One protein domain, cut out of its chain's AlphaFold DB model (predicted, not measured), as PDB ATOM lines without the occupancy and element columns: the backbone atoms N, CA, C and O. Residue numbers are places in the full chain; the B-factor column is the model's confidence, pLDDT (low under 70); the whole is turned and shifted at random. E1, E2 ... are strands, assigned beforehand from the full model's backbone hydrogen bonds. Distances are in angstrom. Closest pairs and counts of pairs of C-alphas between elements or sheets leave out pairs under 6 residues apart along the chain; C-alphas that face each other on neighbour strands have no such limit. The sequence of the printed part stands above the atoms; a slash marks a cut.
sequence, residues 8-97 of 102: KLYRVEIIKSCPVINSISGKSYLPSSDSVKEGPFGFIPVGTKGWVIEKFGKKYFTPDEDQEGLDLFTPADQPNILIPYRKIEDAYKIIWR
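AT A GLANCE: This is residues 8 to 97 of the 102 residues of an uncharacterized protein of Clostridium intestinale URNW (UniProt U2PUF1). With little regular structure, the model is a strongly twisted sheet of four strands at one end of a body made mostly of two long loops, residues 15 to 48 and 64 to 91. The 90 printed residues hold no named helix and, along the chain, E1, E2, E3 and E4. The all-strand, antiparallel sheet runs E3, E2, E1, E4; named elements hold 25 residues. It is compact, radius of gyration of the C-alphas 12.4 A, spanning 35 by 26 by 22 A.

HOW THE PARTS SIT: E1, residues 8 to 14, and E2, residues 49 to 55, form an antiparallel hairpin at 145 degrees; N 12 and O 50, 2.9 A apart, are within hydrogen-bond range. E2 and E3, residues 58 to 63, form a hairpin at 153 degrees; N 53 and O 60, 2.9 A apart, are within that range. E1, E2 and E3 are a meander, each strand the antiparallel neighbour of the one before. E4, residues 92 to 96, is antiparallel to E1 at 129 degrees, N 13 and O 93 being 3.0 A apart, within range: a Greek key, a meander E1 E2 E3 whose first strand neighbours the fourth. The edge strands E3 and E4 are apart.

IN THESE COORDINATES: E1, 16.8 A long, begins at C-alpha 8 (-8.601, -31.428, 31.066). E2 measures 18.6 A, E3 16.4 A; E4, 12.0 A, ends at C-alpha 96 (-3.718, -21.696, 31.367).

THE WHOLE: The C-alphas farthest apart, Ser 33 and Gly 57, are 37.0 A apart. The printed part has no cut; links E1 to E2 and E3 to E4 are long. Residues 21 to 29 and 76 to 80 have pLDDT under 70.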
ATOM      1  N   LYS A   8      -9.192 -32.677  31.572       92.94
ATOM      2  CA  LYS A   8      -8.601 -31.428  31.066       92.94
ATOM      3  C   LYS A   8      -7.204 -31.246  31.660       92.94
ATOM      4  O   LYS A   8      -7.058 -31.166  32.876       92.94
ATOM      5  N   LEU A   9      -6.176 -31.229  30.809       94.50
ATOM      6  CA  LEU A   9      -4.785 -31.114  31.247       94.50
ATOM      7  C   LEU A   9      -4.349 -29.656  31.328       94.50
ATOM      8  O   LEU A   9      -3.815 -29.247  32.350       94.50
ATOM      9  N   TYR A  10      -4.550 -28.893  30.256       95.94
ATOM     10  CA  TYR A  10      -4.217 -27.472  30.174       95.94
ATOM     11  C   TYR A  10      -4.853 -26.842  28.939       95.94
ATOM     12  O   TYR A  10      -5.297 -27.535  28.019       95.94
ATOM     13  N   ARG A  11      -4.899 -25.513  28.934       96.25
ATOM     14  CA  ARG A  11      -5.470 -24.719  27.856       96.25
ATOM     15  C   ARG A  11      -4.362 -24.153  26.980       96.25
ATOM     16  O   ARG A  11      -3.323 -23.725  27.491       96.25
ATOM     17  N   VAL A  12      -4.577 -24.157  25.670       97.06
ATOM     18  CA  VAL A  12      -3.569 -23.765  24.682       97.06
ATOM     19  C   VAL A  12      -4.125 -22.788  23.659       97.06
ATOM     20  O   VAL A  12      -5.334 -22.711  23.452       97.06
ATOM     21  N   GLU A  13      -3.217 -22.074  23.010       96.81
ATOM     22  CA  GLU A  13      -3.464 -21.291  21.803       96.81
ATOM     23  C   GLU A  13      -2.478 -21.753  20.728       96.81
ATOM     24  O   GLU A  13      -1.275 -21.860  20.989       96.81
ATOM     25  N   ILE A  14      -2.986 -22.050  19.533       96.00
ATOM     26  CA  ILE A  14      -2.175 -22.447  18.384       96.00
ATOM     27  C   ILE A  14      -1.384 -21.238  17.878       96.00
ATOM     28  O   ILE A  14      -1.949 -20.186  17.597       96.00
ATOM     29  N   ILE A  15      -0.067 -21.383  17.755       95.88
ATOM     30  CA  ILE A  15       0.862 -20.318  17.330       95.88
ATOM     31  C   ILE A  15       1.432 -20.548  15.927       95.88
ATOM     32  O   ILE A  15       2.072 -19.666  15.361       95.88
ATOM     33  N   LYS A  16       1.205 -21.734  15.359       93.00
ATOM     34  CA  LYS A  16       1.636 -22.135  14.020       93.00
ATOM     35  C   LYS A  16       0.542 -23.005  13.418       93.00
ATOM     36  O   LYS A  16       0.020 -23.871  14.103       93.00
ATOM     37  N   SER A  17       0.189 -22.775  12.156       89.88
ATOM     38  CA  SER A  17      -0.884 -23.538  11.512       89.88
ATOM     39  C   SER A  17      -0.556 -25.037  11.440       89.88
ATOM     40  O   SER A  17       0.568 -25.413  11.094       89.88
ATOM     41  N   CYS A  18      -1.538 -25.886  11.761       88.31
ATOM     42  CA  CYS A  18      -1.347 -27.331  11.940       88.31
ATOM     43  C   CYS A  18      -2.200 -28.149  10.963       88.31
ATOM     44  O   CYS A  18      -3.421 -28.003  10.983       88.31
ATOM     45  N   PRO A  19      -1.631 -29.075  10.173       86.25
ATOM     46  CA  PRO A  19      -2.413 -29.917   9.269       86.25
ATOM     47  C   PRO A  19      -3.199 -30.999  10.026       86.25
ATOM     48  O   PRO A  19      -2.624 -31.928  10.611       86.25
ATOM     49  N   VAL A  20      -4.527 -30.957   9.946       77.44
ATOM     50  CA  VAL A  20      -5.413 -31.963  10.560       77.44
ATOM     51  C   VAL A  20      -5.666 -33.121   9.602       77.44
ATOM     52  O   VAL A  20      -5.636 -34.283  10.017       77.44
ATOM     53  N   ILE A  21      -5.834 -32.824   8.312       65.31
ATOM     54  CA  ILE A  21      -6.299 -33.790   7.315       65.31
ATOM     55  C   ILE A  21      -5.212 -34.817   6.960       65.31
ATOM     56  O   ILE A  21      -4.173 -34.485   6.403       65.31
ATOM     57  N   ASN A  22      -5.510 -36.087   7.237       48.69
ATOM     58  CA  ASN A  22      -5.451 -37.146   6.228       48.69
ATOM     59  C   ASN A  22      -6.891 -37.668   6.118       48.69
ATOM     60  O   ASN A  22      -7.323 -38.434   6.970       48.69
ATOM     61  N   SER A  23      -7.646 -37.177   5.134       46.75
ATOM     62  CA  SER A  23      -8.977 -37.656   4.731       46.75
ATOM     63  C   SER A  23      -9.987 -37.848   5.874       46.75
ATOM     64  O   SER A  23     -10.195 -38.965   6.348       46.75
ATOM     65  N   ILE A  24     -10.687 -36.784   6.285       48.12
ATOM     66  CA  ILE A  24     -11.873 -36.938   7.139       48.12
ATOM     67  C   ILE A  24     -12.978 -37.597   6.290       48.12
ATOM     68  O   ILE A  24     -13.700 -36.961   5.531       48.12
ATOM     69  N   SER A  25     -13.072 -38.923   6.400       46.06
ATOM     70  CA  SER A  25     -14.271 -39.728   6.131       46.06
ATOM     71  C   SER A  25     -14.893 -39.694   4.727       46.06
ATOM     72  O   SER A  25     -16.112 -39.689   4.633       46.06
ATOM     73  N   GLY A  26     -14.123 -39.702   3.632       46.75
ATOM     74  CA  GLY A  26     -14.642 -40.033   2.283       46.75
ATOM     75  C   GLY A  26     -15.816 -39.185   1.750       46.75
ATOM     76  O   GLY A  26     -16.351 -39.483   0.687       46.75
ATOM     77  N   LYS A  27     -16.213 -38.138   2.475       52.59
ATOM     78  CA  LYS A  27     -17.219 -37.149   2.124       52.59
ATOM     79  C   LYS A  27     -16.457 -35.867   1.855       52.59
ATOM     80  O   LYS A  27     -15.715 -35.396   2.713       52.59
ATOM     81  N   SER A  28     -16.624 -35.330   0.655       57.00
ATOM     82  CA  SER A  28     -16.096 -34.019   0.301       57.00
ATOM     83  C   SER A  28     -16.791 -32.976   1.169       57.00
ATOM     84  O   SER A  28     -17.929 -32.598   0.911       57.00
ATOM     85  N   TYR A  29     -16.123 -32.572   2.240       65.81
ATOM     86  CA  TYR A  29     -16.493 -31.411   3.026       65.81
ATOM     87  C   TYR A  29     -15.694 -30.217   2.503       65.81
ATOM     88  O   TYR A  29     -14.515 -30.361   2.181       65.81
ATOM     89  N   LEU A  30     -16.350 -29.069   2.373       73.94
ATOM     90  CA  LEU A  30     -15.720 -27.804   2.023       73.94
ATOM     91  C   LEU A  30     -16.032 -26.800   3.134       73.94
ATOM     92  O   LEU A  30     -17.153 -26.818   3.653       73.94
ATOM     93  N   PRO A  31     -15.068 -25.940   3.488       74.12
ATOM     94  CA  PRO A  31     -15.289 -24.901   4.477       74.12
ATOM     95  C   PRO A  31     -16.212 -23.823   3.900       74.12
ATOM     96  O   PRO A  31     -16.402 -23.733   2.680       74.12
ATOM     97  N   SER A  32     -16.757 -22.970   4.762       75.06
ATOM     98  CA  SER A  32     -17.444 -21.765   4.303       75.06
ATOM     99  C   SER A  32     -16.465 -20.785   3.641       75.06
ATOM    100  O   SER A  32     -15.275 -20.745   3.962       75.06
ATOM    101  N   SER A  33     -16.964 -19.965   2.711       75.38
ATOM    102  CA  SER A  33     -16.151 -18.948   2.026       75.38
ATOM    103  C   SER A  33     -15.566 -17.903   2.977       75.38
ATOM    104  O   SER A  33     -14.509 -17.344   2.687       75.38
ATOM    105  N   ASP A  34     -16.252 -17.616   4.084       76.62
ATOM    106  CA  ASP A  34     -15.766 -16.666   5.082       76.62
ATOM    107  C   ASP A  34     -14.592 -17.244   5.862       76.62
ATOM    108  O   ASP A  34     -13.562 -16.588   5.975       76.62
ATOM    109  N   SER A  35     -14.666 -18.509   6.260       74.00
ATOM    110  CA  SER A  35     -13.588 -19.156   6.999       74.00
ATOM    111  C   SER A  35     -12.311 -19.359   6.194       74.00
ATOM    112  O   SER A  35     -11.229 -19.352   6.770       74.00
ATOM    113  N   VAL A  36     -12.379 -19.458   4.860       70.50
ATOM    114  CA  VAL A  36     -11.172 -19.487   4.002       70.50
ATOM    115  C   VAL A  36     -10.292 -18.242   4.198       70.50
ATOM    116  O   VAL A  36      -9.083 -18.307   3.970       70.50
ATOM    117  N   LYS A  37     -10.859 -17.115   4.650       75.38
ATOM    118  CA  LYS A  37     -10.093 -15.900   4.976       75.38
ATOM    119  C   LYS A  37      -9.241 -16.071   6.240       75.38
ATOM    120  O   LYS A  37      -8.189 -15.445   6.337       75.38
ATOM    121  N   GLU A  38      -9.657 -16.952   7.148       72.88
ATOM    122  CA  GLU A  38      -9.013 -17.208   8.442       72.88
ATOM    123  C   GLU A  38      -7.882 -18.246   8.356       72.88
ATOM    124  O   GLU A  38      -7.036 -18.344   9.248       72.88
ATOM    125  N   GLY A  39      -7.818 -19.030   7.277       74.56
ATOM    126  CA  GLY A  39      -6.741 -19.994   7.089       74.56
ATOM    127  C   GLY A  39      -6.980 -21.024   5.986       74.56
ATOM    128  O   GLY A  39      -8.050 -21.089   5.381       74.56
ATOM    129  N   PRO A  40      -5.965 -21.856   5.699       81.38
ATOM    130  CA  PRO A  40      -6.078 -22.879   4.675       81.38
ATOM    131  C   PRO A  40      -6.997 -24.022   5.122       81.38
ATOM    132  O   PRO A  40      -6.924 -24.509   6.252       81.38
ATOM    133  N   PHE A  41      -7.823 -24.504   4.192       82.38
ATOM    134  CA  PHE A  41      -8.675 -25.669   4.414       82.38
ATOM    135  C   PHE A  41      -7.854 -26.902   4.816       82.38
ATOM    136  O   PHE A  41      -6.864 -27.250   4.171       82.38
ATOM    137  N   GLY A  42      -8.292 -27.580   5.871       81.62
ATOM    138  CA  GLY A  42      -7.653 -28.761   6.434       81.62
ATOM    139  C   GLY A  42      -6.576 -28.493   7.471       81.62
ATOM    140  O   GLY A  42      -5.910 -29.436   7.920       81.62
ATOM    141  N   PHE A  43      -6.420 -27.234   7.862       87.38
ATOM    142  CA  PHE A  43      -5.476 -26.807   8.873       87.38
ATOM    143  C   PHE A  43      -6.197 -26.136  10.035       87.38
ATOM    144  O   PHE A  43      -7.208 -25.470   9.844       87.38
ATOM    145  N   ILE A  44      -5.636 -26.280  11.234       90.12
ATOM    146  CA  ILE A  44      -6.007 -25.444  12.376       90.12
ATOM    147  C   ILE A  44      -5.348 -24.072  12.173       90.12
ATOM    148  O   ILE A  44      -4.120 -24.026  11.989       90.12
ATOM    149  N   PRO A  45      -6.116 -22.972  12.184       90.25
ATOM    150  CA  PRO A  45      -5.579 -21.619  12.118       90.25
ATOM    151  C   PRO A  45      -4.704 -21.245  13.317       90.25
ATOM    152  O   PRO A  45      -4.798 -21.806  14.410       90.25
ATOM    153  N   VAL A  46      -3.849 -20.243  13.112       92.06
ATOM    154  CA  VAL A  46      -3.169 -19.568  14.224       92.06
ATOM    155  C   VAL A  46      -4.216 -18.819  15.046       92.06
ATOM    156  O   VAL A  46      -5.143 -18.239  14.496       92.06
ATOM    157  N   GLY A  47      -4.068 -18.828  16.366       92.88
ATOM    158  CA  GLY A  47      -4.999 -18.186  17.288       92.88
ATOM    159  C   GLY A  47      -6.136 -19.089  17.761       92.88
ATOM    160  O   GLY A  47      -6.774 -18.740  18.752       92.88
ATOM    161  N   THR A  48      -6.350 -20.265  17.150       93.31
ATOM    162  CA  THR A  48      -7.330 -21.238  17.655       93.31
ATOM    163  C   THR A  48      -6.971 -21.649  19.081       93.31
ATOM    164  O   THR A  48      -5.859 -22.103  19.364       93.31
ATOM    165  N   LYS A  49      -7.927 -21.498  19.991       95.50
ATOM    166  CA  LYS A  49      -7.819 -21.873  21.400       95.50
ATOM    167  C   LYS A  49      -8.549 -23.174  21.666       95.50
ATOM    168  O   LYS A  49      -9.429 -23.592  20.914       95.50
ATOM    169  N   GLY A  50      -8.156 -23.839  22.736       94.44
ATOM    170  CA  GLY A  50      -8.832 -25.049  23.158       94.44
ATOM    171  C   GLY A  50      -8.123 -25.744  24.298       94.44
ATOM    172  O   GLY A  50      -7.199 -25.210  24.923       94.44
ATOM    173  N   TRP A  51      -8.552 -26.970  24.553       95.50
ATOM    174  CA  TRP A  51      -8.006 -27.809  25.604       95.50
ATOM    175  C   TRP A  51      -7.117 -28.894  25.033       95.50
ATOM    176  O   TRP A  51      -7.481 -29.585  24.084       95.50
ATOM    177  N   VAL A  52      -5.985 -29.113  25.697       96.00
ATOM    178  CA  VAL A  52      -5.353 -30.424  25.672       96.00
ATOM    179  C   VAL A  52      -5.996 -31.261  26.770       96.00
ATOM    180  O   VAL A  52      -5.985 -30.897  27.949       96.00
ATOM    181  N   ILE A  53      -6.572 -32.385  26.365       94.75
ATOM    182  CA  ILE A  53      -7.268 -33.329  27.236       94.75
ATOM    183  C   ILE A  53      -6.611 -34.702  27.167       94.75
ATOM    184  O   ILE A  53      -5.963 -35.046  26.177       94.75
ATOM    185  N   GLU A  54      -6.818 -35.509  28.197       94.12
ATOM    186  CA  GLU A  54      -6.542 -36.939  28.178       94.12
ATOM    187  C   GLU A  54      -7.855 -37.722  28.157       94.12
ATOM    188  O   GLU A  54      -8.733 -37.508  28.993       94.12
ATOM    189  N   LYS A  55      -7.986 -38.636  27.193       90.50
ATOM    190  CA  LYS A  55      -9.141 -39.525  27.035       90.50
ATOM    191  C   LYS A  55      -8.656 -40.879  26.533       90.50
ATOM    192  O   LYS A  55      -7.829 -40.942  25.626       90.50
ATOM    193  N   PHE A  56      -9.120 -41.978  27.127       87.88
ATOM    194  CA  PHE A  56      -8.643 -43.336  26.798       87.88
ATOM    195  C   PHE A  56      -7.104 -43.502  26.882       87.88
ATOM    196  O   PHE A  56      -6.511 -44.202  26.060       87.88
ATOM    197  N   GLY A  57      -6.445 -42.816  27.828       88.81
ATOM    198  CA  GLY A  57      -4.981 -42.834  27.988       88.81
ATOM    199  C   GLY A  57      -4.204 -42.157  26.850       88.81
ATOM    200  O   GLY A  57      -3.001 -42.365  26.708       88.81
ATOM    201  N   LYS A  58      -4.882 -41.375  26.003       92.69
ATOM    202  CA  LYS A  58      -4.295 -40.635  24.881       92.69
ATOM    203  C   LYS A  58      -4.582 -39.148  25.026       92.69
ATOM    204  O   LYS A  58      -5.641 -38.764  25.518       92.69
ATOM    205  N   LYS A  59      -3.648 -38.322  24.555       95.12
ATOM    206  CA  LYS A  59      -3.815 -36.869  24.520       95.12
ATOM    207  C   LYS A  59      -4.474 -36.421  23.222       95.12
ATOM    208  O   LYS A  59      -4.078 -36.857  22.136       95.12
ATOM    209  N   TYR A  60      -5.417 -35.502  23.351       94.25
ATOM    210  CA  TYR A  60      -6.090 -34.854  22.234       94.25
ATOM    211  C   TYR A  60      -6.126 -33.351  22.441       94.25
ATOM    212  O   TYR A  60      -6.104 -32.874  23.574       94.25
ATOM    213  N   PHE A  61      -6.197 -32.629  21.336       93.81
ATOM    214  CA  PHE A  61      -6.621 -31.246  21.291       93.81
ATOM    215  C   PHE A  61      -8.100 -31.192  20.912       93.81
ATOM    216  O   PHE A  61      -8.520 -31.870  19.971       93.81
ATOM    217  N   THR A  62      -8.864 -30.394  21.647       92.38
ATOM    218  CA  THR A  62     -10.250 -30.054  21.327       92.38
ATOM    219  C   THR A  62     -10.374 -28.528  21.278       92.38
ATOM    220  O   THR A  62     -10.002 -27.876  22.263       92.38
ATOM    221  N   PRO A  63     -10.783 -27.934  20.140       92.25
ATOM    222  CA  PRO A  63     -10.961 -26.490  20.038       92.25
ATOM    223  C   PRO A  63     -12.156 -26.018  20.883       92.25
ATOM    224  O   PRO A  63     -13.086 -26.782  21.128       92.25
ATOM    225  N   ASP A  64     -12.147 -24.761  21.331       91.75
ATOM    226  CA  ASP A  64     -13.344 -24.156  21.932       91.75
ATOM    227  C   ASP A  64     -14.437 -23.989  20.856       91.75
ATOM    228  O   ASP A  64     -14.116 -23.527  19.761       91.75
ATOM    229  N   GLU A  65     -15.689 -24.354  21.168       84.88
ATOM    230  CA  GLU A  65     -16.798 -24.512  20.200       84.88
ATOM    231  C   GLU A  65     -17.230 -23.203  19.501       84.88
ATOM    232  O   GLU A  65     -17.664 -23.243  18.355       84.88
ATOM    233  N   ASP A  66     -17.058 -22.045  20.145       83.62
ATOM    234  CA  ASP A  66     -17.560 -20.744  19.662       83.62
ATOM    235  C   ASP A  66     -16.495 -19.907  18.922       83.62
ATOM    236  O   ASP A  66     -16.444 -18.682  19.055       83.62
ATOM    237  N   GLN A  67     -15.585 -20.552  18.188       86.56
ATOM    238  CA  GLN A  67     -14.523 -19.863  17.445       86.56
ATOM    239  C   GLN A  67     -14.798 -19.820  15.943       86.56
ATOM    240  O   GLN A  67     -15.318 -20.763  15.352       86.56
ATOM    241  N   GLU A  68     -14.390 -18.725  15.308       84.50
ATOM    242  CA  GLU A  68     -14.404 -18.609  13.852       84.50
ATOM    243  C   GLU A  68     -13.350 -19.545  13.227       84.50
ATOM    244  O   GLU A  68     -12.311 -19.841  13.826       84.50
ATOM    245  N   GLY A  69     -13.629 -20.052  12.023       81.69
ATOM    246  CA  GLY A  69     -12.692 -20.887  11.265       81.69
ATOM    247  C   GLY A  69     -12.577 -22.354  11.702       81.69
ATOM    248  O   GLY A  69     -11.723 -23.067  11.173       81.69
ATOM    249  N   LEU A  70     -13.408 -22.855  12.628       85.19
ATOM    250  CA  LEU A  70     -13.418 -24.287  12.990       85.19
ATOM    251  C   LEU A  70     -13.803 -25.184  11.808       85.19
ATOM    252  O   LEU A  70     -13.213 -26.241  11.584       85.19
ATOM    253  N   ASP A  71     -14.726 -24.704  10.984       83.31
ATOM    254  CA  ASP A  71     -15.174 -25.302   9.728       83.31
ATOM    255  C   ASP A  71     -14.041 -25.409   8.672       83.31
ATOM    256  O   ASP A  71     -14.192 -26.057   7.642       83.31
ATOM    257  N   LEU A  72     -12.840 -24.869   8.919       83.25
ATOM    258  CA  LEU A  72     -11.660 -25.191   8.107       83.25
ATOM    259  C   LEU A  72     -11.150 -26.613   8.328       83.25
ATOM    260  O   LEU A  72     -10.519 -27.176   7.436       83.25
ATOM    261  N   PHE A  73     -11.376 -27.201   9.500       84.62
ATOM    262  CA  PHE A  73     -10.784 -28.489   9.868       84.62
ATOM    263  C   PHE A  73     -11.737 -29.432  10.614       84.62
ATOM    264  O   PHE A  73     -11.354 -30.571  10.901       84.62
ATOM    265  N   THR A  74     -12.973 -29.006  10.875       80.62
ATOM    266  CA  THR A  74     -14.040 -29.827  11.456       80.62
ATOM    267  C   THR A  74     -15.263 -29.838  10.545       80.62
ATOM    268  O   THR A  74     -15.708 -28.766  10.144       80.62
ATOM    269  N   PRO A  75     -15.860 -31.003  10.244       72.38
ATOM    270  CA  PRO A  75     -17.187 -31.043   9.637       72.38
ATOM    271  C   PRO A  75     -18.206 -30.261  10.483       72.38
ATOM    272  O   PRO A  75     -18.174 -30.340  11.710       72.38
ATOM    273  N   ALA A  76     -19.132 -29.545   9.837       66.19
ATOM    274  CA  ALA A  76     -20.134 -28.713  10.519       66.19
ATOM    275  C   ALA A  76     -21.063 -29.500  11.472       66.19
ATOM    276  O   ALA A  76     -21.665 -28.924  12.372       66.19
ATOM    277  N   ASP A  77     -21.176 -30.817  11.291       67.25
ATOM    278  CA  ASP A  77     -21.940 -31.735  12.139       67.25
ATOM    279  C   ASP A  77     -21.115 -32.343  13.293       67.25
ATOM    280  O   ASP A  77     -21.639 -33.150  14.062       67.25
ATOM    281  N   GLN A  78     -19.833 -31.977  13.439       68.56
ATOM    282  CA  GLN A  78     -18.909 -32.548  14.429       68.56
ATOM    283  C   GLN A  78     -18.196 -31.474  15.271       68.56
ATOM    284  O   GLN A  78     -16.974 -31.332  15.181       68.56
ATOM    285  N   PRO A  79     -18.922 -30.763  16.159       60.56
ATOM    286  CA  PRO A  79     -18.341 -29.710  17.004       60.56
ATOM    287  C   PRO A  79     -17.328 -30.244  18.032       60.56
ATOM    288  O   PRO A  79     -16.426 -29.533  18.456       60.56
ATOM    289  N   ASN A  80     -17.424 -31.527  18.395       68.06
ATOM    290  CA  ASN A  80     -16.600 -32.162  19.425       68.06
ATOM    291  C   ASN A  80     -15.466 -33.016  18.828       68.06
ATOM    292  O   ASN A  80     -15.331 -34.207  19.130       68.06
ATOM    293  N   ILE A  81     -14.664 -32.430  17.932       81.94
ATOM    294  CA  ILE A  81     -13.549 -33.146  17.302       81.94
ATOM    295  C   ILE A  81     -12.429 -33.445  18.313       81.94
ATOM    296  O   ILE A  81     -12.009 -32.597  19.097       81.94
ATOM    297  N   LEU A  82     -11.893 -34.666  18.259       88.94
ATOM    298  CA  LEU A  82     -10.692 -35.050  18.999       88.94
ATOM    299  C   LEU A  82      -9.499 -35.099  18.052       88.94
ATOM    300  O   LEU A  82      -9.282 -36.088  17.349       88.94
ATOM    301  N   ILE A  83      -8.698 -34.038  18.048       90.06
ATOM    302  CA  ILE A  83      -7.511 -33.951  17.200       90.06
ATOM    303  C   ILE A  83      -6.343 -34.611  17.939       90.06
ATOM    304  O   ILE A  83      -6.051 -34.233  19.072       90.06
ATOM    305  N   PRO A  84      -5.644 -35.603  17.357       92.25
ATOM    306  CA  PRO A  84      -4.511 -36.239  18.026       92.25
ATOM    307  C   PRO A  84      -3.450 -35.212  18.438       92.25
ATOM    308  O   PRO A  84      -2.998 -34.444  17.593       92.25
ATOM    309  N   TYR A  85      -2.990 -35.244  19.693       94.69
ATOM    310  CA  TYR A  85      -2.040 -34.257  20.234       94.69
ATOM    311  C   TYR A  85      -0.777 -34.064  19.376       94.69
ATOM    312  O   TYR A  85      -0.350 -32.936  19.159       94.69
ATOM    313  N   ARG A  86      -0.250 -35.147  18.787       93.00
ATOM    314  CA  ARG A  86       0.892 -35.120  17.849       93.00
ATOM    315  C   ARG A  86       0.735 -34.147  16.670       93.00
ATOM    316  O   ARG A  86       1.704 -33.845  15.996       93.00
ATOM    317  N   LYS A  87      -0.495 -33.728  16.350       91.44
ATOM    318  CA  LYS A  87      -0.777 -32.775  15.269       91.44
ATOM    319  C   LYS A  87      -0.468 -31.332  15.652       91.44
ATOM    320  O   LYS A  87      -0.347 -30.514  14.750       91.44
ATOM    321  N   ILE A  88      -0.395 -31.035  16.947       93.81
ATOM    322  CA  ILE A  88      -0.193 -29.677  17.455       93.81
ATOM    323  C   ILE A  88       1.054 -29.545  18.335       93.81
ATOM    324  O   ILE A  88       1.345 -28.442  18.771       93.81
ATOM    325  N   GLU A  89       1.762 -30.635  18.643       94.00
ATOM    326  CA  GLU A  89       2.735 -30.701  19.747       94.00
ATOM    327  C   GLU A  89       3.904 -29.702  19.671       94.00
ATOM    328  O   GLU A  89       4.452 -29.347  20.711       94.00
ATOM    329  N   ASP A  90       4.249 -29.215  18.476       94.50
ATOM    330  CA  ASP A  90       5.292 -28.213  18.213       94.50
ATOM    331  C   ASP A  90       4.731 -26.814  17.877       94.50
ATOM    332  O   ASP A  90       5.466 -25.931  17.436       94.50
ATOM    333  N   ALA A  91       3.421 -26.614  18.038       95.75
ATOM    334  CA  ALA A  91       2.690 -25.525  17.396       95.75
ATOM    335  C   ALA A  91       1.707 -24.789  18.317       95.75
ATOM    336  O   ALA A  91       0.847 -24.050  17.834       95.75
ATOM    337  N   TYR A  92       1.833 -24.938  19.638       97.19
ATOM    338  CA  TYR A  92       0.994 -24.230  20.606       97.19
ATOM    339  C   TYR A  92       1.810 -23.557  21.716       97.19
ATOM    340  O   TYR A  92       2.924 -23.962  22.038       97.19
ATOM    341  N   LYS A  93       1.205 -22.551  22.354       96.94
ATOM    342  CA  LYS A  93       1.623 -22.033  23.666       96.94
ATOM    343  C   LYS A  93       0.561 -22.365  24.710       96.94
ATOM    344  O   LYS A  93      -0.632 -22.397  24.404       96.94
ATOM    345  N   ILE A  94       0.983 -22.627  25.943       96.88
ATOM    346  CA  ILE A  94       0.054 -22.835  27.061       96.88
ATOM    347  C   ILE A  94      -0.432 -21.468  27.530       96.88
ATOM    348  O   ILE A  94       0.385 -20.586  27.780       96.88
ATOM    349  N   ILE A  95      -1.747 -21.310  27.658       96.69
ATOM    350  CA  ILE A  95      -2.371 -20.068  28.137       96.69
ATOM    351  C   ILE A  95      -2.970 -20.212  29.540       96.69
ATOM    352  O   ILE A  95      -3.204 -19.204  30.196       96.69
ATOM    353  N   TRP A  96      -3.220 -21.440  30.010       94.94
ATOM    354  CA  TRP A  96      -3.718 -21.696  31.367       94.94
ATOM    355  C   TRP A  96      -3.495 -23.152  31.801       94.94
ATOM    356  O   TRP A  96      -3.571 -24.061  30.968       94.94
ATOM    357  N   ARG A  97      -3.271 -23.397  33.101       89.94
ATOM    358  CA  ARG A  97      -3.138 -24.744  33.681       89.94
ATOM    359  C   ARG A  97      -4.026 -24.900  34.930       89.94
ATOM    360  O   ARG A  97      -3.901 -24.100  35.843       89.94
TER     361      ARG A  97